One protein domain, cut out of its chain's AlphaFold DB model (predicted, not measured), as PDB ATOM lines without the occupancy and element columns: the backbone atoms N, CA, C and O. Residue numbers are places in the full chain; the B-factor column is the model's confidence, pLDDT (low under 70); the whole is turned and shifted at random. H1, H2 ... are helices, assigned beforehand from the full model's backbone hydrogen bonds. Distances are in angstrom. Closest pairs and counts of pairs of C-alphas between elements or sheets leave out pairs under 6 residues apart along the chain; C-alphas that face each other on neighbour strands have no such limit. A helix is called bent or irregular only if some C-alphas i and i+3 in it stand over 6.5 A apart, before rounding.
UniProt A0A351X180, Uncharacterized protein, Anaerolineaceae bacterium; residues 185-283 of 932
ATOM      1  N   PHE A 185      23.618  21.988   9.716       92.62
ATOM      2  CA  PHE A 185      22.358  22.189   9.010       92.62
ATOM      3  C   PHE A 185      22.207  21.246   7.812       92.62
ATOM      4  O   PHE A 185      21.139  20.670   7.622       92.62
ATOM      5  N   LEU A 186      23.260  21.033   7.018       91.06
ATOM      6  CA  LEU A 186      23.180  20.155   5.842       91.06
ATOM      7  C   LEU A 186      23.000  18.677   6.209       91.06
ATOM      8  O   LEU A 186      22.233  17.964   5.546       91.06
ATOM      9  N   LEU A 187      23.630  18.230   7.296       94.00
ATOM     10  CA  LEU A 187      23.339  16.917   7.861       94.00
ATOM     11  C   LEU A 187      21.895  16.852   8.389       94.00
ATOM     12  O   LEU A 187      21.167  15.915   8.060       94.00
ATOM     13  N   ALA A 188      21.450  17.865   9.141       95.69
ATOM     14  CA  ALA A 188      20.099  17.925   9.698       95.69
ATOM     15  C   ALA A 188      19.009  17.874   8.614       95.69
ATOM     16  O   ALA A 188      18.041  17.134   8.761       95.69
ATOM     17  N   VAL A 189      19.184  18.574   7.486       92.56
ATOM     18  CA  VAL A 189      18.265  18.509   6.333       92.56
ATOM     19  C   VAL A 189      18.150  17.077   5.802       92.56
ATOM     20  O   VAL A 189      17.041  16.573   5.602       92.56
ATOM     21  N   SER A 190      19.282  16.389   5.640       92.44
ATOM     22  CA  SER A 190      19.311  15.004   5.152       92.44
ATOM     23  C   SER A 190      18.565  14.055   6.087       92.44
ATOM     24  O   SER A 190      17.734  13.268   5.640       92.44
ATOM     25  N   LEU A 191      18.828  14.153   7.390       95.56
ATOM     26  CA  LEU A 191      18.239  13.264   8.393       95.56
ATOM     27  C   LEU A 191      16.768  13.587   8.673       95.56
ATOM     28  O   LEU A 191      15.961  12.675   8.847       95.56
ATOM     29  N   SER A 192      16.384  14.867   8.624       95.75
ATOM     30  CA  SER A 192      14.982  15.286   8.726       95.75
ATOM     31  C   SER A 192      14.121  14.695   7.608       95.75
ATOM     32  O   SER A 192      12.939  14.457   7.825       95.75
ATOM     33  N   SER A 193      14.705  14.383   6.444       93.88
ATOM     34  CA  SER A 193      13.978  13.770   5.329       93.88
ATOM     35  C   SER A 193      13.522  12.341   5.642       93.88
ATOM     36  O   SER A 193      12.413  11.984   5.258       93.88
ATOM     37  N   PHE A 194      14.309  11.544   6.380       96.06
ATOM     38  CA  PHE A 194      13.884  10.202   6.807       96.06
ATOM     39  C   PHE A 194      12.665  10.248   7.726       96.06
ATOM     40  O   PHE A 194      11.773   9.413   7.593       96.06
ATOM     41  N   ILE A 195      12.638  11.216   8.645       96.56
ATOM     42  CA  ILE A 195      11.533  11.403   9.586       96.56
ATOM     43  C   ILE A 195      10.346  12.000   8.830       96.56
ATOM     44  O   ILE A 195       9.298  11.381   8.732       96.56
ATOM     45  N   GLY A 196      10.519  13.162   8.201       94.00
ATOM     46  CA  GLY A 196       9.423  13.900   7.584       94.00
ATOM     47  C   GLY A 196       8.726  13.167   6.438       94.00
ATOM     48  O   GLY A 196       7.513  13.303   6.303       94.00
ATOM     49  N   GLN A 197       9.438  12.355   5.647       93.06
ATOM     50  CA  GLN A 197       8.800  11.539   4.605       93.06
ATOM     51  C   GLN A 197       8.035  10.335   5.171       93.06
ATOM     52  O   GLN A 197       7.118   9.854   4.515       93.06
ATOM     53  N   ALA A 198       8.317   9.892   6.402       94.06
ATOM     54  CA  ALA A 198       7.606   8.783   7.048       94.06
ATOM     55  C   ALA A 198       6.101   9.039   7.202       94.06
ATOM     56  O   ALA A 198       5.318   8.100   7.356       94.06
ATOM     57  N   ILE A 199       5.678  10.304   7.135       91.25
ATOM     58  CA  ILE A 199       4.269  10.691   7.174       91.25
ATOM     59  C   ILE A 199       3.445  10.040   6.047       91.25
ATOM     60  O   ILE A 199       2.243   9.822   6.222       91.25
ATOM     61  N   THR A 200       4.076   9.680   4.920       91.44
ATOM     62  CA  THR A 200       3.425   8.980   3.798       91.44
ATOM     63  C   THR A 200       3.212   7.490   4.067       91.44
ATOM     64  O   THR A 200       2.349   6.880   3.436       91.44
ATOM     65  N   ILE A 201       3.936   6.901   5.026       91.88
ATOM     66  CA  ILE A 201       3.751   5.504   5.423       91.88
ATOM     67  C   ILE A 201       2.395   5.387   6.134       91.88
ATOM     68  O   ILE A 201       2.145   6.130   7.093       91.88
ATOM     69  N   PRO A 202       1.503   4.473   5.707       84.69
ATOM     70  CA  PRO A 202       0.202   4.306   6.336       84.69
ATOM     71  C   PRO A 202       0.330   3.846   7.792       84.69
ATOM     72  O   PRO A 202       0.921   2.805   8.084       84.69
ATOM     73  N   ALA A 203      -0.312   4.571   8.705       75.94
ATOM     74  CA  ALA A 203      -0.524   4.109  10.069       75.94
ATOM     75  C   ALA A 203      -1.691   3.100  10.086       75.94
ATOM     76  O   ALA A 203      -2.831   3.468  10.376       75.94
ATOM     77  N   LYS A 204      -1.432   1.844   9.688       65.19
ATOM     78  CA  LYS A 204      -2.417   0.749   9.804       65.19
ATOM     79  C   LYS A 204      -2.677   0.468  11.291       65.19
ATOM     80  O   LYS A 204      -1.748   0.126  12.012       65.19
ATOM     81  N   GLU A 205      -3.919   0.618  11.742       55.97
ATOM     82  CA  GLU A 205      -4.341   0.224  13.091       55.97
ATOM     83  C   GLU A 205      -4.778  -1.244  13.070       55.97
ATOM     84  O   GLU A 205      -5.838  -1.564  12.538       55.97
ATOM     85  N   GLU A 206      -3.986  -2.140  13.658       48.78
ATOM     86  CA  GLU A 206      -4.440  -3.497  13.976       48.78
ATOM     87  C   GLU A 206      -4.114  -3.831  15.437       48.78
ATOM     88  O   GLU A 206      -2.960  -4.006  15.822       48.78
ATOM     89  N   GLY A 207      -5.160  -3.917  16.265       47.19
ATOM     90  CA  GLY A 207      -5.181  -4.752  17.472       47.19
ATOM     91  C   GLY A 207      -4.117  -4.508  18.548       47.19
ATOM     92  O   GLY A 207      -3.768  -5.457  19.244       47.19
ATOM     93  N   GLY A 208      -3.605  -3.284  18.712       49.25
ATOM     94  CA  GLY A 208      -2.603  -2.966  19.742       49.25
ATOM     95  C   GLY A 208      -1.163  -3.372  19.396       49.25
ATOM     96  O   GLY A 208      -0.301  -3.342  20.269       49.25
ATOM     97  N   ILE A 209      -0.888  -3.738  18.139       58.41
ATOM     98  CA  ILE A 209       0.464  -3.983  17.614       58.41
ATOM     99  C   ILE A 209       0.997  -2.678  16.998       58.41
ATOM    100  O   ILE A 209       0.232  -1.941  16.374       58.41
ATOM    101  N   GLN A 210       2.300  -2.396  17.155       64.38
ATOM    102  CA  GLN A 210       2.952  -1.248  16.511       64.38
ATOM    103  C   GLN A 210       2.615  -1.181  15.016       64.38
ATOM    104  O   GLN A 210       2.750  -2.175  14.289       64.38
ATOM    105  N   ASN A 211       2.216   0.002  14.548       84.31
ATOM    106  CA  ASN A 211       1.882   0.193  13.141       84.31
ATOM    107  C   ASN A 211       3.151   0.220  12.260       84.31
ATOM    108  O   ASN A 211       4.277   0.380  12.734       84.31
ATOM    109  N   ARG A 212       2.983   0.058  10.942       87.25
ATOM    110  CA  ARG A 212       4.105   0.003   9.982       87.25
ATOM    111  C   ARG A 212       4.993   1.256  10.023       87.25
ATOM    112  O   ARG A 212       6.198   1.138   9.819       87.25
ATOM    113  N   ARG A 213       4.413   2.432  10.294       91.75
ATOM    114  CA  ARG A 213       5.148   3.698  10.418       91.75
ATOM    115  C   ARG A 213       6.006   3.724  11.681       91.75
ATOM    116  O   ARG A 213       7.176   4.072  11.575       91.75
ATOM    117  N   GLN A 214       5.463   3.305  12.823       91.56
ATOM    118  CA  GLN A 214       6.207   3.183  14.084       91.56
ATOM    119  C   GLN A 214       7.410   2.255  13.917       91.56
ATOM    120  O   GLN A 214       8.528   2.651  14.210       91.56
ATOM    121  N   LYS A 215       7.217   1.080  13.306       91.44
ATOM    122  CA  LYS A 215       8.312   0.131  13.033       91.44
ATOM    123  C   LYS A 215       9.421   0.719  12.157       91.44
ATOM    124  O   LYS A 215      10.599   0.509  12.432       91.44
ATOM    125  N   TYR A 216       9.057   1.469  11.115       94.69
ATOM    126  CA  TYR A 216      10.029   2.190  10.289       94.69
ATOM    127  C   TYR A 216      10.785   3.255  11.097       94.69
ATOM    128  O   TYR A 216      12.011   3.338  11.000       94.69
ATOM    129  N   LEU A 217      10.062   4.068  11.874       95.56
ATOM    130  CA  LEU A 217      10.631   5.153  12.673       95.56
ATOM    131  C   LEU A 217      11.560   4.617  13.767       95.56
ATOM    132  O   LEU A 217      12.655   5.149  13.934       95.56
ATOM    133  N   ASP A 218      11.177   3.531  14.434       93.44
ATOM    134  CA  ASP A 218      12.004   2.825  15.412       93.44
ATOM    135  C   ASP A 218      13.260   2.248  14.746       93.44
ATOM    136  O   ASP A 218      14.378   2.454  15.229       93.44
ATOM    137  N   TRP A 219      13.112   1.591  13.587       95.06
ATOM    138  CA  TRP A 219      14.246   1.055  12.829       95.06
ATOM    139  C   TRP A 219      15.247   2.149  12.445       95.06
ATOM    140  O   TRP A 219      16.427   2.025  12.774       95.06
ATOM    141  N   ILE A 220      14.812   3.233  11.791       96.44
ATOM    142  CA  ILE A 220      15.734   4.297  11.359       96.44
ATOM    143  C   ILE A 220      16.322   5.060  12.553       96.44
ATOM    144  O   ILE A 220      17.479   5.496  12.501       96.44
ATOM    145  N   TYR A 221      15.561   5.175  13.649       95.31
ATOM    146  CA  TYR A 221      16.042   5.763  14.890       95.31
ATOM    147  C   TYR A 221      17.234   4.984  15.443       95.31
ATOM    148  O   TYR A 221      18.311   5.557  15.612       95.31
ATOM    149  N   HIS A 222      17.079   3.676  15.648       90.88
ATOM    150  CA  HIS A 222      18.148   2.837  16.187       90.88
ATOM    151  C   HIS A 222      19.289   2.604  15.197       90.88
ATOM    152  O   HIS A 222      20.447   2.534  15.607       90.88
ATOM    153  N   ARG A 223      18.988   2.504  13.898       91.19
ATOM    154  CA  ARG A 223      19.981   2.184  12.868       91.19
ATOM    155  C   ARG A 223      20.897   3.357  12.515       91.19
ATOM    156  O   ARG A 223      22.045   3.109  12.145       91.19
ATOM    157  N   LEU A 224      20.402   4.597  12.566       91.88
ATOM    158  CA  LEU A 224      21.141   5.778  12.098       91.88
ATOM    159  C   LEU A 224      21.047   6.983  13.040       91.88
ATOM    160  O   LEU A 224      22.061   7.621  13.308       91.88
ATOM    161  N   LEU A 225      19.849   7.354  13.498       94.31
ATOM    162  CA  LEU A 225      19.665   8.651  14.164       94.31
ATOM    163  C   LEU A 225      20.268   8.687  15.569       94.31
ATOM    164  O   LEU A 225      20.893   9.684  15.929       94.31
ATOM    165  N   LYS A 226      20.114   7.610  16.347       89.75
ATOM    166  CA  LYS A 226      20.568   7.527  17.741       89.75
ATOM    167  C   LYS A 226      22.059   7.848  17.866       89.75
ATOM    168  O   LYS A 226      22.420   8.783  18.577       89.75
ATOM    169  N   THR A 227      22.904   7.153  17.109       87.50
ATOM    170  CA  THR A 227      24.364   7.345  17.139       87.50
ATOM    171  C   THR A 227      24.768   8.739  16.657       87.50
ATOM    172  O   THR A 227      25.625   9.386  17.259       87.50
ATOM    173  N   LYS A 228      24.093   9.272  15.628       90.56
ATOM    174  CA  LYS A 228      24.332  10.639  15.138       90.56
ATOM    175  C   LYS A 228      23.977  11.704  16.181       90.56
ATOM    176  O   LYS A 228      24.699  12.699  16.277       90.56
ATOM    177  N   PHE A 229      22.899  11.514  16.949       90.19
ATOM    178  CA  PHE A 229      22.485  12.427  18.026       90.19
ATOM    179  C   PHE A 229      23.442  12.367  19.214       90.19
ATOM    180  O   PHE A 229      23.823  13.411  19.736       90.19
ATOM    181  N   GLU A 230      23.879  11.169  19.597       83.38
ATOM    182  CA  GLU A 230      24.862  10.967  20.666       83.38
ATOM    183  C   GLU A 230      26.202  11.644  20.334       83.38
ATOM    184  O   GLU A 230      26.765  12.364  21.162       83.38
ATOM    185  N   ALA A 231      26.680  11.495  19.095       84.56
ATOM    186  CA  ALA A 231      27.907  12.136  18.627       84.56
ATOM    187  C   ALA A 231      27.772  13.664  18.486       84.56
ATOM    188  O   ALA A 231      28.728  14.411  18.737       84.56
ATOM    189  N   ASN A 232      26.581  14.139  18.093       88.75
ATOM    190  CA  ASN A 232      26.295  15.541  17.784       88.75
ATOM    191  C   ASN A 232      24.987  16.013  18.453       88.75
ATOM    192  O   ASN A 232      23.968  16.138  17.773       88.75
ATOM    193  N   PRO A 233      24.988  16.357  19.755       86.81
ATOM    194  CA  PRO A 233      23.748  16.656  20.484       86.81
ATOM    195  C   PRO A 233      22.934  17.839  19.947       86.81
ATOM    196  O   PRO A 233      21.716  17.856  20.072       86.81
ATOM    197  N   ALA A 234      23.574  18.798  19.268       90.75
ATOM    198  CA  ALA A 234      22.884  19.908  18.600       90.75
ATOM    199  C   ALA A 234      22.057  19.480  17.364       90.75
ATOM    200  O   ALA A 234      21.306  20.283  16.806       90.75
ATOM    201  N   LEU A 235      22.196  18.237  16.901       94.06
ATOM    202  CA  LEU A 235      21.543  17.730  15.696       94.06
ATOM    203  C   LEU A 235      20.046  17.480  15.905       94.06
ATOM    204  O   LEU A 235      19.256  17.865  15.047       94.06
ATOM    205  N   LEU A 236      19.654  16.902  17.045       94.81
ATOM    206  CA  LEU A 236      18.251  16.656  17.397       94.81
ATOM    207  C   LEU A 236      17.404  17.948  17.418       94.81
ATOM    208  O   LEU A 236      16.442  18.005  16.646       94.81
ATOM    209  N   PRO A 237      17.762  19.009  18.177       95.00
ATOM    210  CA  PRO A 237      17.005  20.263  18.162       95.00
ATOM    211  C   PRO A 237      16.962  20.891  16.763       95.00
ATOM    212  O   PRO A 237      15.917  21.369  16.322       95.00
ATOM    213  N   THR A 238      18.067  20.829  16.008       96.56
ATOM    214  CA  THR A 238      18.117  21.361  14.635       96.56
ATOM    215  C   THR A 238      17.159  20.616  13.698       96.56
ATOM    216  O   THR A 238      16.442  21.244  12.920       96.56
ATOM    217  N   ILE A 239      17.109  19.281  13.772       96.88
ATOM    218  CA  ILE A 239      16.174  18.457  12.992       96.88
ATOM    219  C   ILE A 239      14.731  18.772  13.375       96.88
ATOM    220  O   ILE A 239      13.895  18.942  12.487       96.88
ATOM    221  N   VAL A 240      14.436  18.874  14.671       96.06
ATOM    222  CA  VAL A 240      13.086  19.181  15.152       96.06
ATOM    223  C   VAL A 240      12.629  20.552  14.656       96.06
ATOM    224  O   VAL A 240      11.517  20.654  14.145       96.06
ATOM    225  N   GLU A 241      13.478  21.581  14.664       95.31
ATOM    226  CA  GLU A 241      13.131  22.888  14.081       95.31
ATOM    227  C   GLU A 241      12.876  22.830  12.560       95.31
ATOM    228  O   GLU A 241      11.940  23.461  12.047       95.31
ATOM    229  N   ILE A 242      13.638  22.019  11.816       94.75
ATOM    230  CA  ILE A 242      13.376  21.777  10.385       94.75
ATOM    231  C   ILE A 242      12.020  21.081  10.192       94.75
ATOM    232  O   ILE A 242      11.241  21.465   9.317       94.75
ATOM    233  N   LEU A 243      11.684  20.090  11.018       94.00
ATOM    234  CA  LEU A 243      10.393  19.398  10.947       94.00
ATOM    235  C   LEU A 243       9.228  20.318  11.338       94.00
ATOM    236  O   LEU A 243       8.206  20.334  10.652       94.00
ATOM    237  N   LYS A 244       9.383  21.146  12.380       91.75
ATOM    238  CA  LYS A 244       8.390  22.159  12.781       91.75
ATOM    239  C   LYS A 244       8.079  23.113  11.634       91.75
ATOM    240  O   LYS A 244       6.910  23.336  11.323       91.75
ATOM    241  N   SER A 245       9.110  23.653  10.988       89.19
ATOM    242  CA  SER A 245       8.942  24.587   9.868       89.19
ATOM    243  C   SER A 245       8.352  23.926   8.617       89.19
ATOM    244  O   SER A 245       7.489  24.519   7.969       89.19
ATOM    245  N   SER A 246       8.762  22.697   8.294       86.50
ATOM    246  CA  SER A 246       8.351  22.011   7.059       86.50
ATOM    247  C   SER A 246       6.997  21.297   7.136       86.50
ATOM    248  O   SER A 246       6.293  21.256   6.123       86.50
ATOM    249  N   LEU A 247       6.616  20.759   8.301       83.94
ATOM    250  CA  LEU A 247       5.399  19.954   8.476       83.94
ATOM    251  C   LEU A 247       4.307  20.680   9.263       83.94
ATOM    252  O   LEU A 247       3.148  20.676   8.855       83.94
ATOM    253  N   PHE A 248       4.662  21.308  10.386       77.50
ATOM    254  CA  PHE A 248       3.673  21.810  11.347       77.50
ATOM    255  C   PHE A 248       3.287  23.273  11.107       77.50
ATOM    256  O   PHE A 248       2.124  23.643  11.261       77.50
ATOM    257  N   ARG A 249       4.247  24.108  10.692       78.12
ATOM    258  CA  ARG A 249       4.060  25.551  10.453       78.12
ATOM    259  C   ARG A 249       3.858  25.902   8.973       78.12
ATOM    260  O   ARG A 249       3.724  27.074   8.634       78.12
ATOM    261  N   ARG A 250       3.830  24.907   8.079       73.56
ATOM    262  CA  ARG A 250       3.672  25.130   6.638       73.56
ATOM    263  C   ARG A 250       2.226  25.498   6.289       73.56
ATOM    264  O   ARG A 250       1.293  24.718   6.486       73.56
ATOM    265  N   GLU A 251       2.052  26.674   5.696       64.44
ATOM    266  CA  GLU A 251       0.790  27.133   5.107       64.44
ATOM    267  C   GLU A 251       0.943  27.245   3.585       64.44
ATOM    268  O   GLU A 251       1.228  28.307   3.042       64.44
ATOM    269  N   ASP A 252       0.796  26.116   2.895       64.06
ATOM    270  CA  ASP A 252       0.802  26.049   1.430       64.06
ATOM    271  C   ASP A 252      -0.628  26.235   0.879       64.06
ATOM    272  O   ASP A 252      -1.600  25.839   1.531       64.06
ATOM    273  N   ASP A 253      -0.777  26.801  -0.321       59.62
ATOM    274  CA  ASP A 253      -2.074  27.003  -0.984       59.62
ATOM    275  C   ASP A 253      -2.822  25.683  -1.220       59.62
ATOM    276  O   ASP A 253      -4.050  25.634  -1.146       59.62
ATOM    277  N   THR A 254      -2.081  24.589  -1.405       62.62
ATOM    278  CA  THR A 254      -2.629  23.224  -1.478       62.62
ATOM    279  C   THR A 254      -3.254  22.772  -0.152       62.62
ATOM    280  O   THR A 254      -4.339  22.182  -0.139       62.62
ATOM    281  N   LEU A 255      -2.625  23.109   0.977       65.38
ATOM    282  CA  LEU A 255      -3.065  22.734   2.326       65.38
ATOM    283  C   LEU A 255      -4.247  23.571   2.827       65.38
ATOM    284  O   LEU A 255      -4.984  23.102   3.692       65.38
ATOM    285  N   LYS A 256      -4.476  24.770   2.272       68.06
ATOM    286  CA  LYS A 256      -5.644  25.611   2.609       68.06
ATOM    287  C   LYS A 256      -6.982  24.947   2.264       68.06
ATOM    288  O   LYS A 256      -8.003  25.313   2.838       68.06
ATOM    289  N   SER A 257      -6.981  23.980   1.343       76.25
ATOM    290  CA  SER A 257      -8.176  23.223   0.948       76.25
ATOM    291  C   SER A 257      -8.615  22.170   1.979       76.25
ATOM    292  O   SER A 257      -9.771  21.746   1.965       76.25
ATOM    293  N   VAL A 258      -7.725  21.768   2.895       78.44
ATOM    294  CA  VAL A 258      -8.001  20.775   3.943       78.44
ATOM    295  C   VAL A 258      -8.360  21.496   5.249       78.44
ATOM    296  O   VAL A 258      -7.610  22.375   5.679       78.44
ATOM    297  N   PRO A 259      -9.467  21.140   5.936       83.56
ATOM    298  CA  PRO A 259      -9.810  21.748   7.218       83.56
ATOM    299  C   PRO A 259      -8.673  21.627   8.236       83.56
ATOM    300  O   PRO A 259      -8.117  20.544   8.437       83.56
ATOM    301  N   LYS A 260      -8.370  22.729   8.937       81.31
ATOM    302  CA  LYS A 260      -7.291  22.774   9.936       81.31
ATOM    303  C   LYS A 260      -7.424  21.660  10.980       81.31
ATOM    304  O   LYS A 260      -6.419  21.053  11.315       81.31
ATOM    305  N   SER A 261      -8.637  21.349  11.443       80.44
ATOM    306  CA  SER A 261      -8.886  20.272  12.415       80.44
ATOM    307  C   SER A 261      -8.453  18.892  11.911       80.44
ATOM    308  O   SER A 261      -7.794  18.164  12.642       80.44
ATOM    309  N   VAL A 262      -8.754  18.556  10.653       82.94
ATOM    310  CA  VAL A 262      -8.342  17.286  10.027       82.94
ATOM    311  C   VAL A 262      -6.824  17.230   9.886       82.94
ATOM    312  O   VAL A 262      -6.209  16.210  10.190       82.94
ATOM    313  N   ARG A 263      -6.205  18.348   9.486       82.44
ATOM    314  CA  ARG A 263      -4.745  18.461   9.402       82.44
ATOM    315  C   ARG A 263      -4.081  18.266  10.769       82.44
ATOM    316  O   ARG A 263      -3.127  17.503  10.858       82.44
ATOM    317  N   MET A 264      -4.584  18.921  11.818       83.94
ATOM    318  CA  MET A 264      -4.022  18.782  13.168       83.94
ATOM    319  C   MET A 264      -4.232  17.373  13.727       83.94
ATOM    320  O   MET A 264      -3.288  16.827  14.277       83.94
ATOM    321  N   ALA A 265      -5.392  16.742  13.512       83.62
ATOM    322  CA  ALA A 265      -5.626  15.355  13.930       83.62
ATOM    323  C   ALA A 265      -4.669  14.366  13.236       83.62
ATOM    324  O   ALA A 265      -4.156  13.437  13.855       83.62
ATOM    325  N   PHE A 266      -4.379  14.583  11.949       85.50
ATOM    326  CA  PHE A 266      -3.401  13.771  11.228       85.50
ATOM    327  C   PHE A 266      -1.968  13.985  11.742       85.50
ATOM    328  O   PHE A 266      -1.227  13.018  11.916       85.50
ATOM    329  N   LEU A 267      -1.586  15.237  12.019       88.69
ATOM    330  CA  LEU A 267      -0.282  15.575  12.602       88.69
ATOM    331  C   LEU A 267      -0.130  15.070  14.041       88.69
ATOM    332  O   LEU A 267       0.967  14.669  14.412       88.69
ATOM    333  N   GLN A 268      -1.211  15.047  14.821       89.25
ATOM    334  CA  GLN A 268      -1.249  14.463  16.160       89.25
ATOM    335  C   GLN A 268      -0.930  12.966  16.095       89.25
ATOM    336  O   GLN A 268       0.030  12.520  16.710       89.25
ATOM    337  N   LYS A 269      -1.631  12.215  15.234       87.62
ATOM    338  CA  LYS A 269      -1.351  10.785  15.031       87.62
ATOM    339  C   LYS A 269       0.081  10.529  14.552       87.62
ATOM    340  O   LYS A 269       0.709   9.559  14.953       87.62
ATOM    341  N   TYR A 270       0.608  11.395  13.688       91.25
ATOM    342  CA  TYR A 270       2.006  11.311  13.270       91.25
ATOM    343  C   TYR A 270       2.983  11.586  14.424       91.25
ATOM    344  O   TYR A 270       3.982  10.884  14.534       91.25
ATOM    345  N   TYR A 271       2.696  12.568  15.287       92.12
ATOM    346  CA  TYR A 271       3.481  12.838  16.493       92.12
ATOM    347  C   TYR A 271       3.487  11.635  17.447       92.12
ATOM    348  O   TYR A 271       4.554  11.273  17.938       92.12
ATOM    349  N   ASP A 272       2.342  10.976  17.648       89.06
ATOM    350  CA  ASP A 272       2.232   9.776  18.491       89.06
ATOM    351  C   ASP A 272       3.099   8.609  17.989       89.06
ATOM    352  O   ASP A 272       3.584   7.808  18.789       89.06
ATOM    353  N   ASP A 273       3.327   8.532  16.674       91.38
ATOM    354  CA  ASP A 273       4.164   7.510  16.041       91.38
ATOM    355  C   ASP A 273       5.678   7.788  16.163       91.38
ATOM    356  O   ASP A 273       6.479   6.918  15.816       91.38
ATOM    357  N   LEU A 274       6.096   8.983  16.607       93.25
ATOM    358  CA  LEU A 274       7.512   9.350  16.698       93.25
ATOM    359  C   LEU A 274       8.227   8.645  17.873       93.25
ATOM    360  O   LEU A 274       7.636   8.462  18.941       93.25
ATOM    361  N   PRO A 275       9.536   8.351  17.738       92.69
ATOM    362  CA  PRO A 275      10.361   7.866  18.844       92.69
ATOM    363  C   PRO A 275      10.382   8.845  20.028       92.69
ATOM    364  O   PRO A 275      10.428  10.064  19.825       92.69
ATOM    365  N   GLU A 276      10.427   8.327  21.261       86.94
ATOM    366  CA  GLU A 276      10.328   9.123  22.503       86.94
ATOM    367  C   GLU A 276      11.298  10.305  22.559       86.94
ATOM    368  O   GLU A 276      10.899  11.429  22.853       86.94
ATOM    369  N   ASN A 277      12.565  10.103  22.196       86.62
ATOM    370  CA  ASN A 277      13.560  11.177  22.242       86.62
ATOM    371  C   ASN A 277      13.235  12.332  21.283       86.62
ATOM    372  O   ASN A 277      13.520  13.487  21.589       86.62
ATOM    373  N   ILE A 278      12.594  12.042  20.149       92.88
ATOM    374  CA  ILE A 278      12.137  13.071  19.210       92.88
ATOM    375  C   ILE A 278      10.872  13.745  19.759       92.88
ATOM    376  O   ILE A 278      10.787  14.973  19.737       92.88
ATOM    377  N   LYS A 279       9.921  12.977  20.312       91.12
ATOM    378  CA  LYS A 279       8.706  13.520  20.952       91.12
ATOM    379  C   LYS A 279       9.022  14.470  22.101       91.12
ATOM    380  O   LYS A 279       8.405  15.532  22.182       91.12
ATOM    381  N   ASN A 280       9.993  14.113  22.939       86.25
ATOM    382  CA  ASN A 280      10.441  14.915  24.075       86.25
ATOM    383  C   ASN A 280      11.017  16.264  23.629       86.25
ATOM    384  O   ASN A 280      10.703  17.288  24.227       86.25
ATOM    385  N   GLU A 281      11.791  16.289  22.544       91.56
ATOM    386  CA  GLU A 281      12.317  17.539  21.983       91.56
ATOM    387  C   GLU A 281      11.200  18.415  21.381       91.56
ATOM    388  O   GLU A 281      11.182  19.632  21.564       91.56
ATOM    389  N   PHE A 282      10.210  17.811  20.709       90.31
ATOM    390  CA  PHE A 282       9.006  18.531  20.272       90.31
ATOM    391  C   PHE A 282       8.215  19.107  21.455       90.31
ATOM    392  O   PHE A 282       7.729  20.236  21.361       90.31
ATOM    393  N   ALA A 283       8.128  18.367  22.565       86.25
ATOM    394  CA  ALA A 283       7.375  18.749  23.756       86.25
ATOM    395  C   ALA A 283       7.911  20.014  24.452       86.25
ATOM    396  O   ALA A 283       7.180  20.649  25.215       86.25
TER     397      ALA A 283
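This is residues 185 to 283 of the 932 residues of an uncharacterized protein of Anaerolineaceae bacterium (UniProt A0A351X180). H1 and H2 form a helical hairpin, H3 crosses H1, the short H5 packs on H3, and H4 sits at one end, where residues 249 to 254 and 256 to 262 stick out. The 99 printed residues, with five named helices, H1 to H5, and no named strand, are all helix by class. They are compact, radius of gyration of the C-alphas 13.9 A, spanning 41 by 35 by 21 A.

Find C-alpha 185 at (22.358, 22.189, 9.010); H1 runs 23.7 A to residue 200. H2, residues 212 to 231, spans 28.1 A and is irregular: C-alphas 223 and 226 are 7.3 A apart. Then come H3, residues 235 to 248, H4, residues 260 to 272, and H5, residues 276 to 283, ending at (7.375, 18.749, 23.756).

Start at the hub, H3: it touches H1 at a steep tilt of 48 degrees, closest C-alphas Ala 188 and Ile 239, 5.2 A. Its residues 236 to 240 alone touch H5, closest C-alphas Val 240 and Phe 282, 6.6 A. The hairpin H1 and H2 has a shallow tilt of 13 degrees, closest C-alphas Ala 198 and Arg 213, 6.6 A. H4 is close but not clearly touching H1, closest C-alphas Ile 199 and Tyr 270, 6.5 A. Every O i to N i+4 pair is within hydrogen-bond range in H3, H4 and H5, against 7 of 12 in H1 and 14 of 16 in H2.

The printed part has no cut; the links H1 to H2 and H3 to H4 are long, and pLDDT is under 70 at residues 204 to 210 and 251 to 256.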